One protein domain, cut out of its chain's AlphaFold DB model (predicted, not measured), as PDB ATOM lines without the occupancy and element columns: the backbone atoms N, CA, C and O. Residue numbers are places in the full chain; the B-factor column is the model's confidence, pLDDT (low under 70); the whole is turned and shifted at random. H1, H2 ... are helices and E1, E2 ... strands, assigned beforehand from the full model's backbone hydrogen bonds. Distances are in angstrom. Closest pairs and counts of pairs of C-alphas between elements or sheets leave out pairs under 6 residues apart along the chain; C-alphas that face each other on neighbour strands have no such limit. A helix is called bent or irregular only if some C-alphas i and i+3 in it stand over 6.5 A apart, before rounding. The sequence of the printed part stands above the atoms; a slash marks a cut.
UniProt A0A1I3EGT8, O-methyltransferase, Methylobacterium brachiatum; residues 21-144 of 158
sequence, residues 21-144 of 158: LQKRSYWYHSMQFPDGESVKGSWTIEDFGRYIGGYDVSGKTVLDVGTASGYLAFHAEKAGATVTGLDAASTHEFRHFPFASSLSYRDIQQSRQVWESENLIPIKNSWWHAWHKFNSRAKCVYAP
ATOM      1  N   LEU A  21     213.272 255.287 240.353       92.69
ATOM      2  CA  LEU A  21     214.504 255.818 239.753       92.69
ATOM      3  C   LEU A  21     214.233 256.896 238.690       92.69
ATOM      4  O   LEU A  21     215.075 257.766 238.486       92.69
ATOM      5  N   GLN A  22     213.066 256.867 238.033       93.81
ATOM      6  CA  GLN A  22     212.684 257.847 237.008       93.81
ATOM      7  C   GLN A  22     211.772 258.959 237.545       93.81
ATOM      8  O   GLN A  22     211.336 259.825 236.782       93.81
ATOM      9  N   LYS A  23     211.443 258.954 238.844       95.88
ATOM     10  CA  LYS A  23     210.578 259.973 239.446       95.88
ATOM     11  C   LYS A  23     211.374 261.116 240.046       95.88
ATOM     12  O   LYS A  23     212.486 260.955 240.550       95.88
ATOM     13  N   ARG A  24     210.722 262.281 240.102       95.25
ATOM     14  CA  ARG A  24     211.188 263.392 240.928       95.25
ATOM     15  C   ARG A  24     211.271 262.933 242.384       95.25
ATOM     16  O   ARG A  24     210.275 262.485 242.955       95.25
ATOM     17  N   SER A  25     212.454 263.089 242.958       95.69
ATOM     18  CA  SER A  25     212.744 262.801 244.360       95.69
ATOM     19  C   SER A  25     212.936 264.097 245.142       95.69
ATOM     20  O   SER A  25     213.395 265.102 244.594       95.69
ATOM     21  N   TYR A  26     212.592 264.069 246.425       94.44
ATOM     22  CA  TYR A  26     212.989 265.081 247.400       94.44
ATOM     23  C   TYR A  26     213.839 264.402 248.470       94.44
ATOM     24  O   TYR A  26     213.376 263.481 249.136       94.44
ATOM     25  N   TRP A  27     215.081 264.856 248.628       95.75
ATOM     26  CA  TRP A  27     216.054 264.246 249.529       95.75
ATOM     27  C   TRP A  27     216.068 264.967 250.879       95.75
ATOM     28  O   TRP A  27     216.488 266.119 250.971       95.75
ATOM     29  N   TYR A  28     215.643 264.285 251.943       94.38
ATOM     30  CA  TYR A  28     215.745 264.820 253.301       94.38
ATOM     31  C   TYR A  28     217.180 264.707 253.833       94.38
ATOM     32  O   TYR A  28     217.745 265.693 254.299       94.38
ATOM     33  N   HIS A  29     217.809 263.540 253.679       96.81
ATOM     34  CA  HIS A  29     219.209 263.317 254.033       96.81
ATOM     35  C   HIS A  29     220.096 263.250 252.790       96.81
ATOM     36  O   HIS A  29     219.708 262.689 251.766       96.81
ATOM     37  N   SER A  30     221.307 263.788 252.904       97.50
ATOM     38  CA  SER A  30     222.367 263.551 251.921       97.50
ATOM     39  C   SER A  30     222.848 262.104 252.012       97.50
ATOM     40  O   SER A  30     223.017 261.589 253.116       97.50
ATOM     41  N   MET A  31     223.077 261.456 250.871       96.56
ATOM     42  CA  MET A  31     223.504 260.054 250.801       96.56
ATOM     43  C   MET A  31     224.553 259.858 249.711       96.56
ATOM     44  O   MET A  31     224.525 260.532 248.681       96.56
ATOM     45  N   GLN A  32     225.458 258.910 249.945       97.00
ATOM     46  CA  GLN A  32     226.362 258.366 248.937       97.00
ATOM     47  C   GLN A  32     226.003 256.899 248.705       97.00
ATOM     48  O   GLN A  32     225.826 256.137 249.658       97.00
ATOM     49  N   PHE A  33     225.891 256.521 247.439       97.44
ATOM     50  CA  PHE A  33     225.470 255.194 247.019       97.44
ATOM     51  C   PHE A  33     226.668 254.290 246.687       97.44
ATOM     52  O   PHE A  33     227.770 254.789 246.443       97.44
ATOM     53  N   PRO A  34     226.479 252.955 246.663       96.88
ATOM     54  CA  PRO A  34     227.556 252.001 246.388       96.88
ATOM     55  C   PRO A  34     228.229 252.166 245.019       96.88
ATOM     56  O   PRO A  34     229.378 251.767 244.862       96.88
ATOM     57  N   ASP A  35     227.540 252.752 244.041       95.94
ATOM     58  CA  ASP A  35     228.073 253.019 242.701       95.94
ATOM     59  C   ASP A  35     228.786 254.375 242.568       95.94
ATOM     60  O   ASP A  35     229.182 254.768 241.473       95.94
ATOM     61  N   GLY A  36     228.990 255.081 243.684       96.75
ATOM     62  CA  GLY A  36     229.733 256.339 243.737       96.75
ATOM     63  C   GLY A  36     228.888 257.584 243.475       96.75
ATOM     64  O   GLY A  36     229.372 258.696 243.701       96.75
ATOM     65  N   GLU A  37     227.625 257.438 243.066       96.88
ATOM     66  CA  GLU A  37     226.710 258.575 242.995       96.88
ATOM     67  C   GLU A  37     226.403 259.130 244.389       96.88
ATOM     68  O   GLU A  37     226.433 258.427 245.403       96.88
ATOM     69  N   SER A  38     226.075 260.419 244.446       96.75
ATOM     70  CA  SER A  38     225.653 261.067 245.683       96.75
ATOM     71  C   SER A  38     224.519 262.045 245.438       96.75
ATOM     72  O   SER A  38     224.379 262.619 244.357       96.75
ATOM     73  N   VAL A  39     223.703 262.230 246.468       97.00
ATOM     74  CA  VAL A  39     222.578 263.159 246.475       97.00
ATOM     75  C   VAL A  39     222.724 264.110 247.648       97.00
ATOM     76  O   VAL A  39     223.071 263.704 248.762       97.00
ATOM     77  N   LYS A  40     222.455 265.395 247.405       97.06
ATOM     78  CA  LYS A  40     222.415 266.410 248.455       97.06
ATOM     79  C   LYS A  40     220.989 266.536 248.976       97.06
ATOM     80  O   LYS A  40     220.082 266.865 248.215       97.06
ATOM     81  N   GLY A  41     220.816 266.282 250.268       95.12
ATOM     82  CA  GLY A  41     219.559 266.498 250.976       95.12
ATOM     83  C   GLY A  41     219.571 267.756 251.841       95.12
ATOM     84  O   GLY A  41     220.613 268.397 252.011       95.12
ATOM     85  N   SER A  42     218.411 268.076 252.412       93.00
ATOM     86  CA  SER A  42     218.218 269.199 253.345       93.00
ATOM     87  C   SER A  42     219.053 269.081 254.624       93.00
ATOM     88  O   SER A  42     219.419 270.092 255.221       93.00
ATOM     89  N   TRP A  43     219.377 267.855 255.036       91.69
ATOM     90  CA  TRP A  43     220.191 267.561 256.205       91.69
ATOM     91  C   TRP A  43     221.322 266.585 255.864       91.69
ATOM     92  O   TRP A  43     221.227 265.773 254.939       91.69
ATOM     93  N   THR A  44     222.429 266.668 256.594       95.56
ATOM     94  CA  THR A  44     223.585 265.783 256.411       95.56
ATOM     95  C   THR A  44     223.962 265.194 257.760       95.56
ATOM     96  O   THR A  44     224.225 265.929 258.708       95.56
ATOM     97  N   ILE A  45     223.992 263.863 257.827       95.25
ATOM     98  CA  ILE A  45     224.603 263.117 258.924       95.25
ATOM     99  C   ILE A  45     225.948 262.624 258.401       95.25
ATOM    100  O   ILE A  45     225.999 261.792 257.496       95.25
ATOM    101  N   GLU A  46     227.028 263.171 258.952       91.69
ATOM    102  CA  GLU A  46     228.395 262.855 258.515       91.69
ATOM    103  C   GLU A  46     228.793 261.418 258.879       91.69
ATOM    104  O   GLU A  46     229.435 260.722 258.100       91.69
ATOM    105  N   ASP A  47     228.382 260.958 260.063       95.88
ATOM    106  CA  ASP A  47     228.734 259.644 260.596       95.88
ATOM    107  C   ASP A  47     227.525 259.027 261.308       95.88
ATOM    108  O   ASP A  47     227.109 259.474 262.380       95.88
ATOM    109  N   PHE A  48     226.974 257.977 260.700       97.06
ATOM    110  CA  PHE A  48     225.862 257.207 261.250       97.06
ATOM    111  C   PHE A  48     226.186 256.593 262.619       97.06
ATOM    112  O   PHE A  48     225.375 256.696 263.538       97.06
ATOM    113  N   GLY A  49     227.364 255.983 262.776       97.31
ATOM    114  CA  GLY A  49     227.759 255.303 264.008       97.31
ATOM    115  C   GLY A  49     227.860 256.280 265.174       97.31
ATOM    116  O   GLY A  49     227.310 256.033 266.246       97.31
ATOM    117  N   ARG A  50     228.482 257.441 264.949       97.44
ATOM    118  CA  ARG A  50     228.522 258.526 265.938       97.44
ATOM    119  C   ARG A  50     227.129 259.084 266.224       97.44
ATOM    120  O   ARG A  50     226.830 259.365 267.384       97.44
ATOM    121  N   TYR A  51     226.290 259.240 265.200       96.75
ATOM    122  CA  TYR A  51     224.935 259.773 265.347       96.75
ATOM    123  C   TYR A  51     224.062 258.916 266.268       96.75
ATOM    124  O   TYR A  51     223.348 259.453 267.111       96.75
ATOM    125  N   ILE A  52     224.183 257.587 266.181       96.00
ATOM    126  CA  ILE A  52     223.468 256.651 267.064       96.00
ATOM    127  C   ILE A  52     224.196 256.379 268.395       96.00
ATOM    128  O   ILE A  52     223.832 255.459 269.125       96.00
ATOM    129  N   GLY A  53     225.244 257.145 268.718       96.81
ATOM    130  CA  GLY A  53     225.992 257.011 269.973       96.81
ATOM    131  C   GLY A  53     226.895 255.777 270.054       96.81
ATOM    132  O   GLY A  53     227.194 255.315 271.152       96.81
ATOM    133  N   GLY A  54     227.319 255.222 268.915       96.19
ATOM    134  CA  GLY A  54     228.179 254.036 268.847       96.19
ATOM    135  C   GLY A  54     227.474 252.730 269.218       96.19
ATOM    136  O   GLY A  54     228.137 251.737 269.502       96.19
ATOM    137  N   TYR A  55     226.140 252.724 269.248       96.69
ATOM    138  CA  TYR A  55     225.364 251.537 269.577       96.69
ATOM    139  C   TYR A  55     225.459 250.486 268.463       96.69
ATOM    140  O   TYR A  55     225.165 250.772 267.304       96.69
ATOM    141  N   ASP A  56     225.836 249.256 268.812       97.69
ATOM    142  CA  ASP A  56     225.881 248.154 267.850       97.69
ATOM    143  C   ASP A  56     224.462 247.674 267.520       97.69
ATOM    144  O   ASP A  56     223.751 247.146 268.379       97.69
ATOM    145  N   VAL A  57     224.047 247.861 266.268       98.06
ATOM    146  CA  VAL A  57     222.738 247.438 265.749       98.06
ATOM    147  C   VAL A  57     222.784 246.095 265.016       98.06
ATOM    148  O   VAL A  57     221.737 245.601 264.590       98.06
ATOM    149  N   SER A  58     223.961 245.478 264.887       98.25
ATOM    150  CA  SER A  58     224.138 244.219 264.166       98.25
ATOM    151  C   SER A  58     223.272 243.102 264.755       98.25
ATOM    152  O   SER A  58     223.192 242.910 265.972       98.25
ATOM    153  N   GLY A  59     222.553 242.383 263.888       97.88
ATOM    154  CA  GLY A  59     221.649 241.296 264.272       97.88
ATOM    155  C   GLY A  59     220.373 241.734 265.003       97.88
ATOM    156  O   GLY A  59     219.587 240.876 265.405       97.88
ATOM    157  N   LYS A  60     220.133 243.040 265.186       98.44
ATOM    158  CA  LYS A  60     218.929 243.559 265.855       98.44
ATOM    159  C   LYS A  60     217.818 243.873 264.862       98.44
ATOM    160  O   LYS A  60     218.053 244.066 263.672       98.44
ATOM    161  N   THR A  61     216.595 243.978 265.370       98.00
ATOM    162  CA  THR A  61     215.469 244.554 264.628       98.00
ATOM    163  C   THR A  61     215.362 246.044 264.939       98.00
ATOM    164  O   THR A  61     215.269 246.419 266.105       98.00
ATOM    165  N   VAL A  62     215.370 246.885 263.905       98.06
ATOM    166  CA  VAL A  62     215.304 248.350 264.016       98.06
ATOM    167  C   VAL A  62     214.033 248.862 263.344       98.06
ATOM    168  O   VAL A  62     213.716 248.478 262.218       98.06
ATOM    169  N   LEU A  63     213.318 249.741 264.045       97.38
ATOM    170  CA  LEU A  63     212.213 250.525 263.505       97.38
ATOM    171  C   LEU A  63     212.688 251.970 263.329       97.38
ATOM    172  O   LEU A  63     212.963 252.644 264.320       97.38
ATOM    173  N   ASP A  64     212.775 252.427 262.083       97.06
ATOM    174  CA  ASP A  64     213.105 253.813 261.742       97.06
ATOM    175  C   ASP A  64     211.807 254.615 261.561       97.06
ATOM    176  O   ASP A  64     211.115 254.476 260.552       97.06
ATOM    177  N   VAL A  65     211.423 255.382 262.586       93.75
ATOM    178  CA  VAL A  65     210.178 256.169 262.610       93.75
ATOM    179  C   VAL A  65     210.436 257.538 262.001       93.75
ATOM    180  O   VAL A  65     211.294 258.256 262.497       93.75
ATOM    181  N   GLY A  66     209.663 257.918 260.981       91.56
ATOM    182  CA  GLY A  66     209.907 259.131 260.198       91.56
ATOM    183  C   GLY A  66     211.095 258.954 259.257       91.56
ATOM    184  O   GLY A  66     211.988 259.800 259.211       91.56
ATOM    185  N   THR A  67     211.127 257.818 258.556       95.62
ATOM    186  CA  THR A  67     212.295 257.377 257.780       95.62
ATOM    187  C   THR A  67     212.652 258.319 256.620       95.62
ATOM    188  O   THR A  67     213.811 258.396 256.202       95.62
ATOM    189  N   ALA A  68     211.696 259.114 256.137       95.19
ATOM    190  CA  ALA A  68     211.834 260.060 255.039       95.19
ATOM    191  C   ALA A  68     212.517 259.409 253.823       95.19
ATOM    192  O   ALA A  68     212.021 258.425 253.286       95.19
ATOM    193  N   SER A  69     213.668 259.935 253.388       96.50
ATOM    194  CA  SER A  69     214.468 259.356 252.294       96.50
ATOM    195  C   SER A  69     215.279 258.117 252.689       96.50
ATOM    196  O   SER A  69     215.842 257.470 251.815       96.50
ATOM    197  N   GLY A  70     215.383 257.808 253.984       97.50
ATOM    198  CA  GLY A  70     215.831 256.505 254.473       97.50
ATOM    199  C   GLY A  70     217.254 256.339 254.964       97.50
ATOM    200  O   GLY A  70     217.685 255.210 255.187       97.50
ATOM    201  N   TYR A  71     217.990 257.431 255.160       98.25
ATOM    202  CA  TYR A  71     219.391 257.372 255.587       98.25
ATOM    203  C   TYR A  71     219.612 256.453 256.800       98.25
ATOM    204  O   TYR A  71     220.457 255.562 256.744       98.25
ATOM    205  N   LEU A  72     218.847 256.631 257.884       98.06
ATOM    206  CA  LEU A  72     219.051 255.855 259.111       98.06
ATOM    207  C   LEU A  72     218.735 254.377 258.891       98.06
ATOM    208  O   LEU A  72     219.524 253.523 259.295       98.06
ATOM    209  N   ALA A  73     217.634 254.074 258.207       98.50
ATOM    210  CA  ALA A  73     217.270 252.708 257.877       98.50
ATOM    211  C   ALA A  73     218.333 251.983 257.038       98.50
ATOM    212  O   ALA A  73     218.760 250.890 257.410       98.50
ATOM    213  N   PHE A  74     218.794 252.575 255.931       98.56
ATOM    214  CA  PHE A  74     219.756 251.913 255.041       98.56
ATOM    215  C   PHE A  74     221.134 251.766 255.687       98.56
ATOM    216  O   PHE A  74     221.801 250.747 255.507       98.56
ATOM    217  N   HIS A  75     221.556 252.741 256.494       98.38
ATOM    218  CA  HIS A  75     222.805 252.624 257.241       98.38
ATOM    219  C   HIS A  75     222.710 251.596 258.378       98.38
ATOM    220  O   HIS A  75     223.666 250.847 258.589       98.38
ATOM    221  N   ALA A  76     221.564 251.483 259.057       98.56
ATOM    222  CA  ALA A  76     221.327 250.424 260.039       98.56
ATOM    223  C   ALA A  76     221.320 249.033 259.385       98.56
ATOM    224  O   ALA A  76     221.925 248.102 259.917       98.56
ATOM    225  N   GLU A  77     220.692 248.888 258.214       98.62
ATOM    226  CA  GLU A  77     220.713 247.637 257.447       98.62
ATOM    227  C   GLU A  77     222.139 247.269 257.026       98.62
ATOM    228  O   GLU A  77     222.575 246.135 257.235       98.62
ATOM    229  N   LYS A  78     222.904 248.235 256.502       98.06
ATOM    230  CA  LYS A  78     224.319 248.045 256.155       98.06
ATOM    231  C   LYS A  78     225.163 247.637 257.369       98.06
ATOM    232  O   LYS A  78     226.115 246.877 257.215       98.06
ATOM    233  N   ALA A  79     224.803 248.108 258.563       98.00
ATOM    234  CA  ALA A  79     225.416 247.717 259.832       98.00
ATOM    235  C   ALA A  79     224.927 246.354 260.376       98.00
ATOM    236  O   ALA A  79     225.332 245.950 261.462       98.00
ATOM    237  N   GLY A  80     224.086 245.625 259.634       98.25
ATOM    238  CA  GLY A  80     223.660 244.261 259.957       98.25
ATOM    239  C   GLY A  80     222.306 244.151 260.662       98.25
ATOM    240  O   GLY A  80     221.955 243.061 261.116       98.25
ATOM    241  N   ALA A  81     221.542 245.238 260.776       98.62
ATOM    242  CA  ALA A  81     220.199 245.196 261.349       98.62
ATOM    243  C   ALA A  81     219.152 244.665 260.351       98.62
ATOM    244  O   ALA A  81     219.262 244.830 259.138       98.62
ATOM    245  N   THR A  82     218.069 244.087 260.873       98.62
ATOM    246  CA  THR A  82     216.818 243.880 260.131       98.62
ATOM    247  C   THR A  82     215.931 245.104 260.321       98.62
ATOM    248  O   THR A  82     215.524 245.397 261.445       98.62
ATOM    249  N   VAL A  83     215.618 245.820 259.241       98.56
ATOM    250  CA  VAL A  83     215.027 247.161 259.338       98.56
ATOM    251  C   VAL A  83     213.598 247.214 258.806       98.56
ATOM    252  O   VAL A  83     213.271 246.623 257.775       98.56
ATOM    253  N   THR A  84     212.744 247.953 259.512       98.25
ATOM    254  CA  THR A  84     211.472 248.466 258.991       98.25
ATOM    255  C   THR A  84     211.479 249.991 259.072       98.25
ATOM    256  O   THR A  84     211.610 250.543 260.160       98.25
ATOM    257  N   GLY A  85     211.341 250.663 257.932       97.50
ATOM    258  CA  GLY A  85     211.055 252.092 257.852       97.50
ATOM    259  C   GLY A  85     209.557 252.354 258.004       97.50
ATOM    260  O   GLY A  85     208.729 251.599 257.487       97.50
ATOM    261  N   LEU A  86     209.210 253.411 258.729       95.06
ATOM    262  CA  LEU A  86     207.843 253.873 258.933       95.06
ATOM    263  C   LEU A  86     207.757 255.355 258.573       95.06
ATOM    264  O   LEU A  86     208.498 256.165 259.130       95.06
ATOM    265  N   ASP A  87     206.824 255.718 257.698       92.56
ATOM    266  CA  ASP A  87     206.519 257.120 257.391       92.56
ATOM    267  C   ASP A  87     205.016 257.351 257.191       92.56
ATOM    268  O   ASP A  87     204.206 256.417 257.196       92.56
ATOM    269  N   ALA A  88     204.649 258.617 257.014       87.69
ATOM    270  CA  ALA A  88     203.288 259.075 256.861       87.69
ATOM    271  C   ALA A  88     202.612 258.485 255.616       87.69
ATOM    272  O   ALA A  88     203.126 258.538 254.488       87.69
ATOM    273  N   ALA A  89     201.395 257.973 255.795       84.94
ATOM    274  CA  ALA A  89     200.581 257.510 254.676       84.94
ATOM    275  C   ALA A  89     200.103 258.668 253.801       84.94
ATOM    276  O   ALA A  89     200.076 258.523 252.579       84.94
ATOM    277  N   SER A  90     199.783 259.812 254.401       79.25
ATOM    278  CA  SER A  90     199.260 260.973 253.687       79.25
ATOM    279  C   SER A  90     199.606 262.300 254.354       79.25
ATOM    280  O   SER A  90     199.916 262.384 255.543       79.25
ATOM    281  N   THR A  91     199.415 263.379 253.603       66.06
ATOM    282  CA  THR A  91     199.518 264.762 254.088       66.06
ATOM    283  C   THR A  91     198.604 265.145 255.247       66.06
ATOM    284  O   THR A  91     198.823 266.179 255.878       66.06
ATOM    285  N   HIS A  92     197.594 264.332 255.566       61.91
ATOM    286  CA  HIS A  92     196.701 264.567 256.704       61.91
ATOM    287  C   HIS A  92     197.427 264.516 258.057       61.91
ATOM    288  O   HIS A  92     196.852 264.887 259.079       61.91
ATOM    289  N   GLU A  93     198.678 264.066 258.055       59.19
ATOM    290  CA  GLU A  93     199.467 263.745 259.239       59.19
ATOM    291  C   GLU A  93     200.449 264.862 259.627       59.19
ATOM    292  O   GLU A  93     200.949 264.874 260.753       59.19
ATOM    293  N   PHE A  94     200.688 265.845 258.749       59.81
ATOM    294  CA  PHE A  94     201.590 266.965 259.032       59.81
ATOM    295  C   PHE A  94     200.875 268.117 259.748       59.81
ATOM    296  O   PHE A  94     199.758 268.518 259.395       59.81
ATOM    297  N   ARG A  95     201.539 268.681 260.772       53.44
ATOM    298  CA  ARG A  95     201.014 269.823 261.535       53.44
ATOM    299  C   ARG A  95     200.775 271.028 260.630       53.44
ATOM    300  O   ARG A  95     201.580 271.377 259.776       53.44
ATOM    301  N   HIS A  96     199.663 271.697 260.895       54.81
ATOM    302  CA  HIS A  96     199.311 272.968 260.281       54.81
ATOM    303  C   HIS A  96     200.060 274.088 261.007       54.81
ATOM    304  O   HIS A  96     200.054 274.139 262.241       54.81
ATOM    305  N   PHE A  97     200.692 274.984 260.257       47.25
ATOM    306  CA  PHE A  97     201.273 276.195 260.825       47.25
ATOM    307  C   PHE A  97     200.182 277.277 260.895       47.25
ATOM    308  O   PHE A  97     199.614 277.620 259.856       47.25
ATOM    309  N   PRO A  98     199.852 277.827 262.079       46.28
ATOM    310  CA  PRO A  98     198.716 278.732 262.266       46.28
ATOM    311  C   PRO A  98     199.043 280.172 261.831       46.28
ATOM    312  O   PRO A  98     198.832 281.126 262.575       46.28
ATOM    313  N   PHE A  99     199.581 280.345 260.623       53.50
ATOM    314  CA  PHE A  99     199.825 281.661 260.038       53.50
ATOM    315  C   PHE A  99     198.706 281.993 259.046       53.50
ATOM    316  O   PHE A  99     198.471 281.238 258.100       53.50
ATOM    317  N   ALA A 100     198.037 283.138 259.233       54.31
ATOM    318  CA  ALA A 100     196.879 283.565 258.434       54.31
ATOM    319  C   ALA A 100     197.183 283.764 256.931       54.31
ATOM    320  O   ALA A 100     196.283 283.788 256.087       54.31
ATOM    321  N   SER A 101     198.461 283.910 256.579       58.97
ATOM    322  CA  SER A 101     198.945 283.988 255.200       58.97
ATOM    323  C   SER A 101     199.260 282.628 254.571       58.97
ATOM    324  O   SER A 101     199.457 282.566 253.361       58.97
ATOM    325  N   SER A 102     199.306 281.541 255.349       57.31
ATOM    326  CA  SER A 102     199.622 280.214 254.819       57.31
ATOM    327  C   SER A 102     198.458 279.653 253.995       57.31
ATOM    328  O   SER A 102     197.290 279.816 254.358       57.31
ATOM    329  N   LEU A 103     198.769 278.934 252.908       57.12
ATOM    330  CA  LEU A 103     197.767 278.187 252.131       57.12
ATOM    331  C   LEU A 103     196.973 277.228 253.029       57.12
ATOM    332  O   LEU A 103     195.767 277.116 252.865       57.12
ATOM    333  N   SER A 104     197.610 276.646 254.051       54.34
ATOM    334  CA  SER A 104     196.944 275.767 255.021       54.34
ATOM    335  C   SER A 104     195.824 276.442 255.826       54.34
ATOM    336  O   SER A 104     194.910 275.758 256.276       54.34
ATOM    337  N   TYR A 105     195.867 277.772 255.974       58.41
ATOM    338  CA  TYR A 105     194.823 278.557 256.635       58.41
ATOM    339  C   TYR A 105     193.720 279.015 255.667       58.41
ATOM    340  O   TYR A 105     192.562 279.118 256.062       58.41
ATOM    341  N   ARG A 106     194.069 279.298 254.403       65.12
ATOM    342  CA  ARG A 106     193.139 279.835 253.389       65.12
ATOM    343  C   ARG A 106     192.366 278.749 252.642       65.12
ATOM    344  O   ARG A 106     191.178 278.920 252.402       65.12
ATOM    345  N   ASP A 107     193.037 277.654 252.291       73.31
ATOM    346  CA  ASP A 107     192.462 276.492 251.614       73.31
ATOM    347  C   ASP A 107     193.240 275.225 251.997       73.31
ATOM    348  O   ASP A 107     194.289 274.881 251.441       73.31
ATOM    349  N   ILE A 108     192.703 274.506 252.979       70.31
ATOM    350  CA  ILE A 108     193.328 273.295 253.508       70.31
ATOM    351  C   ILE A 108     193.354 272.146 252.491       70.31
ATOM    352  O   ILE A 108     194.267 271.322 252.537       70.31
ATOM    353  N   GLN A 109     192.386 272.074 251.572       73.62
ATOM    354  CA  GLN A 109     192.321 270.990 250.590       73.62
ATOM    355  C   GLN A 109     193.376 271.197 249.510       73.62
ATOM    356  O   GLN A 109     194.162 270.289 249.237       73.62
ATOM    357  N   GLN A 110     193.466 272.419 248.981       76.38
ATOM    358  CA  GLN A 110     194.512 272.788 248.035       76.38
ATOM    359  C   GLN A 110     195.900 272.663 248.672       76.38
ATOM    360  O   GLN A 110     196.807 272.092 248.069       76.38
ATOM    361  N   SER A 111     196.067 273.119 249.919       73.44
ATOM    362  CA  SER A 111     197.334 272.980 250.642       73.44
ATOM    363  C   SER A 111     197.765 271.521 250.782       73.44
ATOM    364  O   SER A 111     198.950 271.238 250.635       73.44
ATOM    365  N   ARG A 112     196.838 270.597 251.066       77.31
ATOM    366  CA  ARG A 112     197.145 269.162 251.177       77.31
ATOM    367  C   ARG A 112     197.528 268.565 249.834       77.31
ATOM    368  O   ARG A 112     198.545 267.893 249.760       77.31
ATOM    369  N   GLN A 113     196.766 268.851 248.782       78.19
ATOM    370  CA  GLN A 113     197.068 268.351 247.438       78.19
ATOM    371  C   GLN A 113     198.454 268.794 246.968       78.19
ATOM    372  O   GLN A 113     199.243 267.961 246.534       78.19
ATOM    373  N   VAL A 114     198.774 270.082 247.129       79.88
ATOM    374  CA  VAL A 114     200.092 270.623 246.779       79.88
ATOM    375  C   VAL A 114     201.181 269.982 247.630       79.88
ATOM    376  O   VAL A 114     202.223 269.604 247.114       79.88
ATOM    377  N   TRP A 115     200.972 269.822 248.938       79.38
ATOM    378  CA  TRP A 115     202.006 269.226 249.783       79.38
ATOM    379  C   TRP A 115     202.227 267.739 249.468       79.38
ATOM    380  O   TRP A 115     203.357 267.257 249.515       79.38
ATOM    381  N   GLU A 116     201.165 267.028 249.094       81.81
ATOM    382  CA  GLU A 116     201.201 265.613 248.729       81.81
ATOM    383  C   GLU A 116     202.035 265.428 247.462       81.81
ATOM    384  O   GLU A 116     202.981 264.638 247.459       81.81
ATOM    385  N   SER A 117     201.738 266.204 246.415       83.56
ATOM    386  CA  SER A 117     202.447 266.128 245.137       83.56
ATOM    387  C   SER A 117     203.860 266.695 245.209       83.56
ATOM    388  O   SER A 117     204.769 266.142 244.592       83.56
ATOM    389  N   GLU A 118     204.065 267.783 245.956       83.25
ATOM    390  CA  GLU A 118     205.335 268.506 245.941       83.25
ATOM    391  C   GLU A 118     206.345 268.038 246.990       83.25
ATOM    392  O   GLU A 118     207.542 268.281 246.817       83.25
ATOM    393  N   ASN A 119     205.896 267.361 248.050       84.31
ATOM    394  CA  ASN A 119     206.766 266.946 249.151       84.31
ATOM    395  C   ASN A 119     206.620 265.458 249.459       84.31
ATOM    396  O   ASN A 119     207.594 264.723 249.309       84.31
ATOM    397  N   LEU A 120     205.425 264.990 249.844       88.31
ATOM    398  CA  LEU A 120     205.278 263.627 250.365       88.31
ATOM    399  C   LEU A 120     205.597 262.561 249.311       88.31
ATOM    400  O   LEU A 120     206.419 261.684 249.566       88.31
ATOM    401  N   ILE A 121     205.004 262.642 248.117       92.62
ATOM    402  CA  ILE A 121     205.286 261.693 247.030       92.62
ATOM    403  C   ILE A 121     206.774 261.744 246.626       92.62
ATOM    404  O   ILE A 121     207.399 260.686 246.580       92.62
ATOM    405  N   PRO A 122     207.397 262.918 246.399       94.81
ATOM    406  CA  PRO A 122     208.836 263.009 246.150       94.81
ATOM    407  C   PRO A 122     209.726 262.435 247.261       94.81
ATOM    408  O   PRO A 122     210.759 261.840 246.949       94.81
ATOM    409  N   ILE A 123     209.354 262.573 248.538       94.94
ATOM    410  CA  ILE A 123     210.069 261.936 249.658       94.94
ATOM    411  C   ILE A 123     209.964 260.412 249.543       94.94
ATOM    412  O   ILE A 123     210.983 259.726 249.577       94.94
ATOM    413  N   LYS A 124     208.762 259.874 249.316       96.31
ATOM    414  CA  LYS A 124     208.555 258.428 249.134       96.31
ATOM    415  C   LYS A 124     209.307 257.883 247.917       96.31
ATOM    416  O   LYS A 124     209.916 256.820 247.994       96.31
ATOM    417  N   ASN A 125     209.336 258.635 246.816       97.69
ATOM    418  CA  ASN A 125     210.150 258.299 245.647       97.69
ATOM    419  C   ASN A 125     211.635 258.228 246.013       97.69
ATOM    420  O   ASN A 125     212.310 257.299 245.591       97.69
ATOM    421  N   SER A 126     212.133 259.164 246.828       97.75
ATOM    422  CA  SER A 126     213.537 259.179 247.251       97.75
ATOM    423  C   SER A 126     213.913 257.969 248.115       97.75
ATOM    424  O   SER A 126     214.988 257.403 247.921       97.75
ATOM    425  N   TRP A 127     213.009 257.515 248.998       98.38
ATOM    426  CA  TRP A 127     213.176 256.275 249.761       98.38
ATOM    427  C   TRP A 127     213.361 255.082 248.825       98.38
ATOM    428  O   TRP A 127     214.342 254.351 248.932       98.38
ATOM    429  N   TRP A 128     212.454 254.908 247.861       98.44
ATOM    430  CA  TRP A 128     212.520 253.781 246.932       98.44
ATOM    431  C   TRP A 128     213.670 253.890 245.932       98.44
ATOM    432  O   TRP A 128     214.264 252.880 245.569       98.44
ATOM    433  N   HIS A 129     214.041 255.105 245.534       98.31
ATOM    434  CA  HIS A 129     215.246 255.347 244.753       98.31
ATOM    435  C   HIS A 129     216.476 254.843 245.519       98.31
ATOM    436  O   HIS A 129     217.237 254.034 244.992       98.31
ATOM    437  N   ALA A 130     216.655 255.265 246.774       98.25
ATOM    438  CA  ALA A 130     217.756 254.802 247.614       98.25
ATOM    439  C   ALA A 130     217.690 253.289 247.876       98.25
ATOM    440  O   ALA A 130     218.720 252.623 247.807       98.25
ATOM    441  N   TRP A 131     216.494 252.730 248.080       98.62
ATOM    442  CA  TRP A 131     216.281 251.292 248.244       98.62
ATOM    443  C   TRP A 131     216.867 250.492 247.069       98.62
ATOM    444  O   TRP A 131     217.614 249.539 247.293       98.62
ATOM    445  N   HIS A 132     216.619 250.929 245.825       98.12
ATOM    446  CA  HIS A 132     217.206 250.315 244.625       98.12
ATOM    447  C   HIS A 132     218.719 250.516 244.557       98.12
ATOM    448  O   HIS A 132     219.455 249.561 244.320       98.12
ATOM    449  N   LYS A 133     219.204 251.739 244.806       97.94
ATOM    450  CA  LYS A 133     220.640 252.070 244.761       97.94
ATOM    451  C   LYS A 133     221.462 251.282 245.784       97.94
ATOM    452  O   LYS A 133     222.600 250.918 245.503       97.94
ATOM    453  N   PHE A 134     220.896 251.002 246.956       98.00
ATOM    454  CA  PHE A 134     221.526 250.182 247.991       98.00
ATOM    455  C   PHE A 134     221.278 248.678 247.823       98.00
ATOM    456  O   PHE A 134     221.872 247.902 248.569       98.00
ATOM    457  N   ASN A 135     220.437 248.260 246.868       97.75
ATOM    458  CA  ASN A 135     219.944 246.884 246.759       97.75
ATOM    459  C   ASN A 135     219.414 246.368 248.117       97.75
ATOM    460  O   ASN A 135     219.792 245.297 248.603       97.75
ATOM    461  N   SER A 136     218.613 247.214 248.767       98.31
ATOM    462  CA  SER A 136     218.154 247.047 250.145       98.31
ATOM    463  C   SER A 136     217.106 245.939 250.270       98.31
ATOM    464  O   SER A 136     216.417 245.585 249.317       98.31
ATOM    465  N   ARG A 137     216.956 245.387 251.476       98.19
ATOM    466  CA  ARG A 137     215.843 244.505 251.866       98.19
ATOM    467  C   ARG A 137     215.018 245.108 253.002       98.19
ATOM    468  O   ARG A 137     214.136 244.430 253.536       98.19
ATOM    469  N   ALA A 138     215.295 246.356 253.382       98.31
ATOM    470  CA  ALA A 138     214.543 247.062 254.400       98.31
ATOM    471  C   ALA A 138     213.071 247.108 253.987       98.31
ATOM    472  O   ALA A 138     212.733 247.418 252.840       98.31
ATOM    473  N   LYS A 139     212.191 246.772 254.928       98.19
ATOM    474  CA  LYS A 139     210.746 246.849 254.710       98.19
ATOM    475  C   LYS A 139     210.277 248.276 254.944       98.19
ATOM    476  O   LYS A 139     210.852 248.976 255.770       98.19
ATOM    477  N   CYS A 140     209.208 248.684 254.273       97.44
ATOM    478  CA  CYS A 140     208.606 249.997 254.472       97.44
ATOM    479  C   CYS A 140     207.123 249.855 254.811       97.44
ATOM    480  O   CYS A 140     206.445 248.960 254.300       97.44
ATOM    481  N   VAL A 141     206.639 250.719 255.697       95.50
ATOM    482  CA  VAL A 141     205.230 250.846 256.058       95.50
ATOM    483  C   VAL A 141     204.850 252.315 255.947       95.50
ATOM    484  O   VAL A 141     205.429 253.163 256.625       95.50
ATOM    485  N   TYR A 142     203.832 252.607 255.143       92.69
ATOM    486  CA  TYR A 142     203.158 253.898 255.165       92.69
ATOM    487  C   TYR A 142     201.864 253.764 255.962       92.69
ATOM    488  O   TYR A 142     200.913 253.115 255.523       92.69
ATOM    489  N   ALA A 143     201.823 254.354 257.156       86.50
ATOM    490  CA  ALA A 143     200.680 254.226 258.056       86.50
ATOM    491  C   ALA A 143     200.108 255.594 258.430       86.50
ATOM    492  O   ALA A 143     200.870 256.546 258.575       86.50
ATOM    493  N   PRO A 144     198.786 255.697 258.664       78.69
ATOM    494  CA  PRO A 144     198.220 256.888 259.266       78.69
ATOM    495  C   PRO A 144     198.816 257.092 260.662       78.69
ATOM    496  O   PRO A 144     198.612 256.252 261.546       78.69
TER     497      PRO A 144
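AT A GLANCE: This is residues 21 to 144 of the 158 residues of the protein "O-methyltransferase" of Methylobacterium brachiatum (UniProt A0A1I3EGT8). A small three-stranded sheet has H2 and the arm H4b over one face, its other face bare of named helices, while the bent helix H4 runs nearly straight on past the sheet as arm H4a, with H3 at its far end. The printed part has 124 residues, in the order H1 E1 H2 E2 H3 H4 E3; the sheet, E1 E2 E3, is parallel. The class is mixed, with 59 residues in named elements, under half. The whole is compact, radius of gyration of the C-alphas 15.9 A, yet elongated, spanning 48 by 28 by 24 A.

IN THESE COORDINATES: E2 is residues 82 to 88, 20.6 A long; E1 is 61 to 65, E3 139 to 143, ending at C-alpha 143 (200.680, 254.226, 258.056). H1 is 48 to 51, from C-alpha 48 (225.862, 257.207, 261.250); H2 is 71 to 78, H3 103 to 106. H4, 108 to 133, was assigned as one helix by its hydrogen bonds but is bent, C-alphas 118 and 121 being 6.9 A apart: H4a is 108 to 118, 15.0 A, and H4b 121 to 133, 18.3 A.

HOW THE PARTS SIT: E1 and E2 are parallel, with N 62 and O 82 within hydrogen-bond range at 2.9 A; E2 and E3 likewise, N 85 and O 139 at 2.8 A. Two layers, helices on one face of a sheet, hold H2 and H4b, at heights of 8.8 and 11.1 A over the sheet. E1, H2, E2 and E2, H3 H4, E3 are strand-helix-strand units, parallel neighbour strands joined through helices, with right-handed crossovers. H1 is close to but not clearly touching H2, C-alphas 48 and 75 being closest at 6.8 A. H3 and H4a touch only at the corner, closest C-alphas 104 and 111, 5.2 A. H2, H4a and H4b have every O i to N i+4 pair within hydrogen-bond range; H1 and H3 are too short for one.

THE WHOLE: The C-alphas farthest apart, Gly 59 and Ala 100, are 49.3 A apart. The printed part has no cut; the link E2 to H3 is long. Residues 91 to 106 have pLDDT under 70.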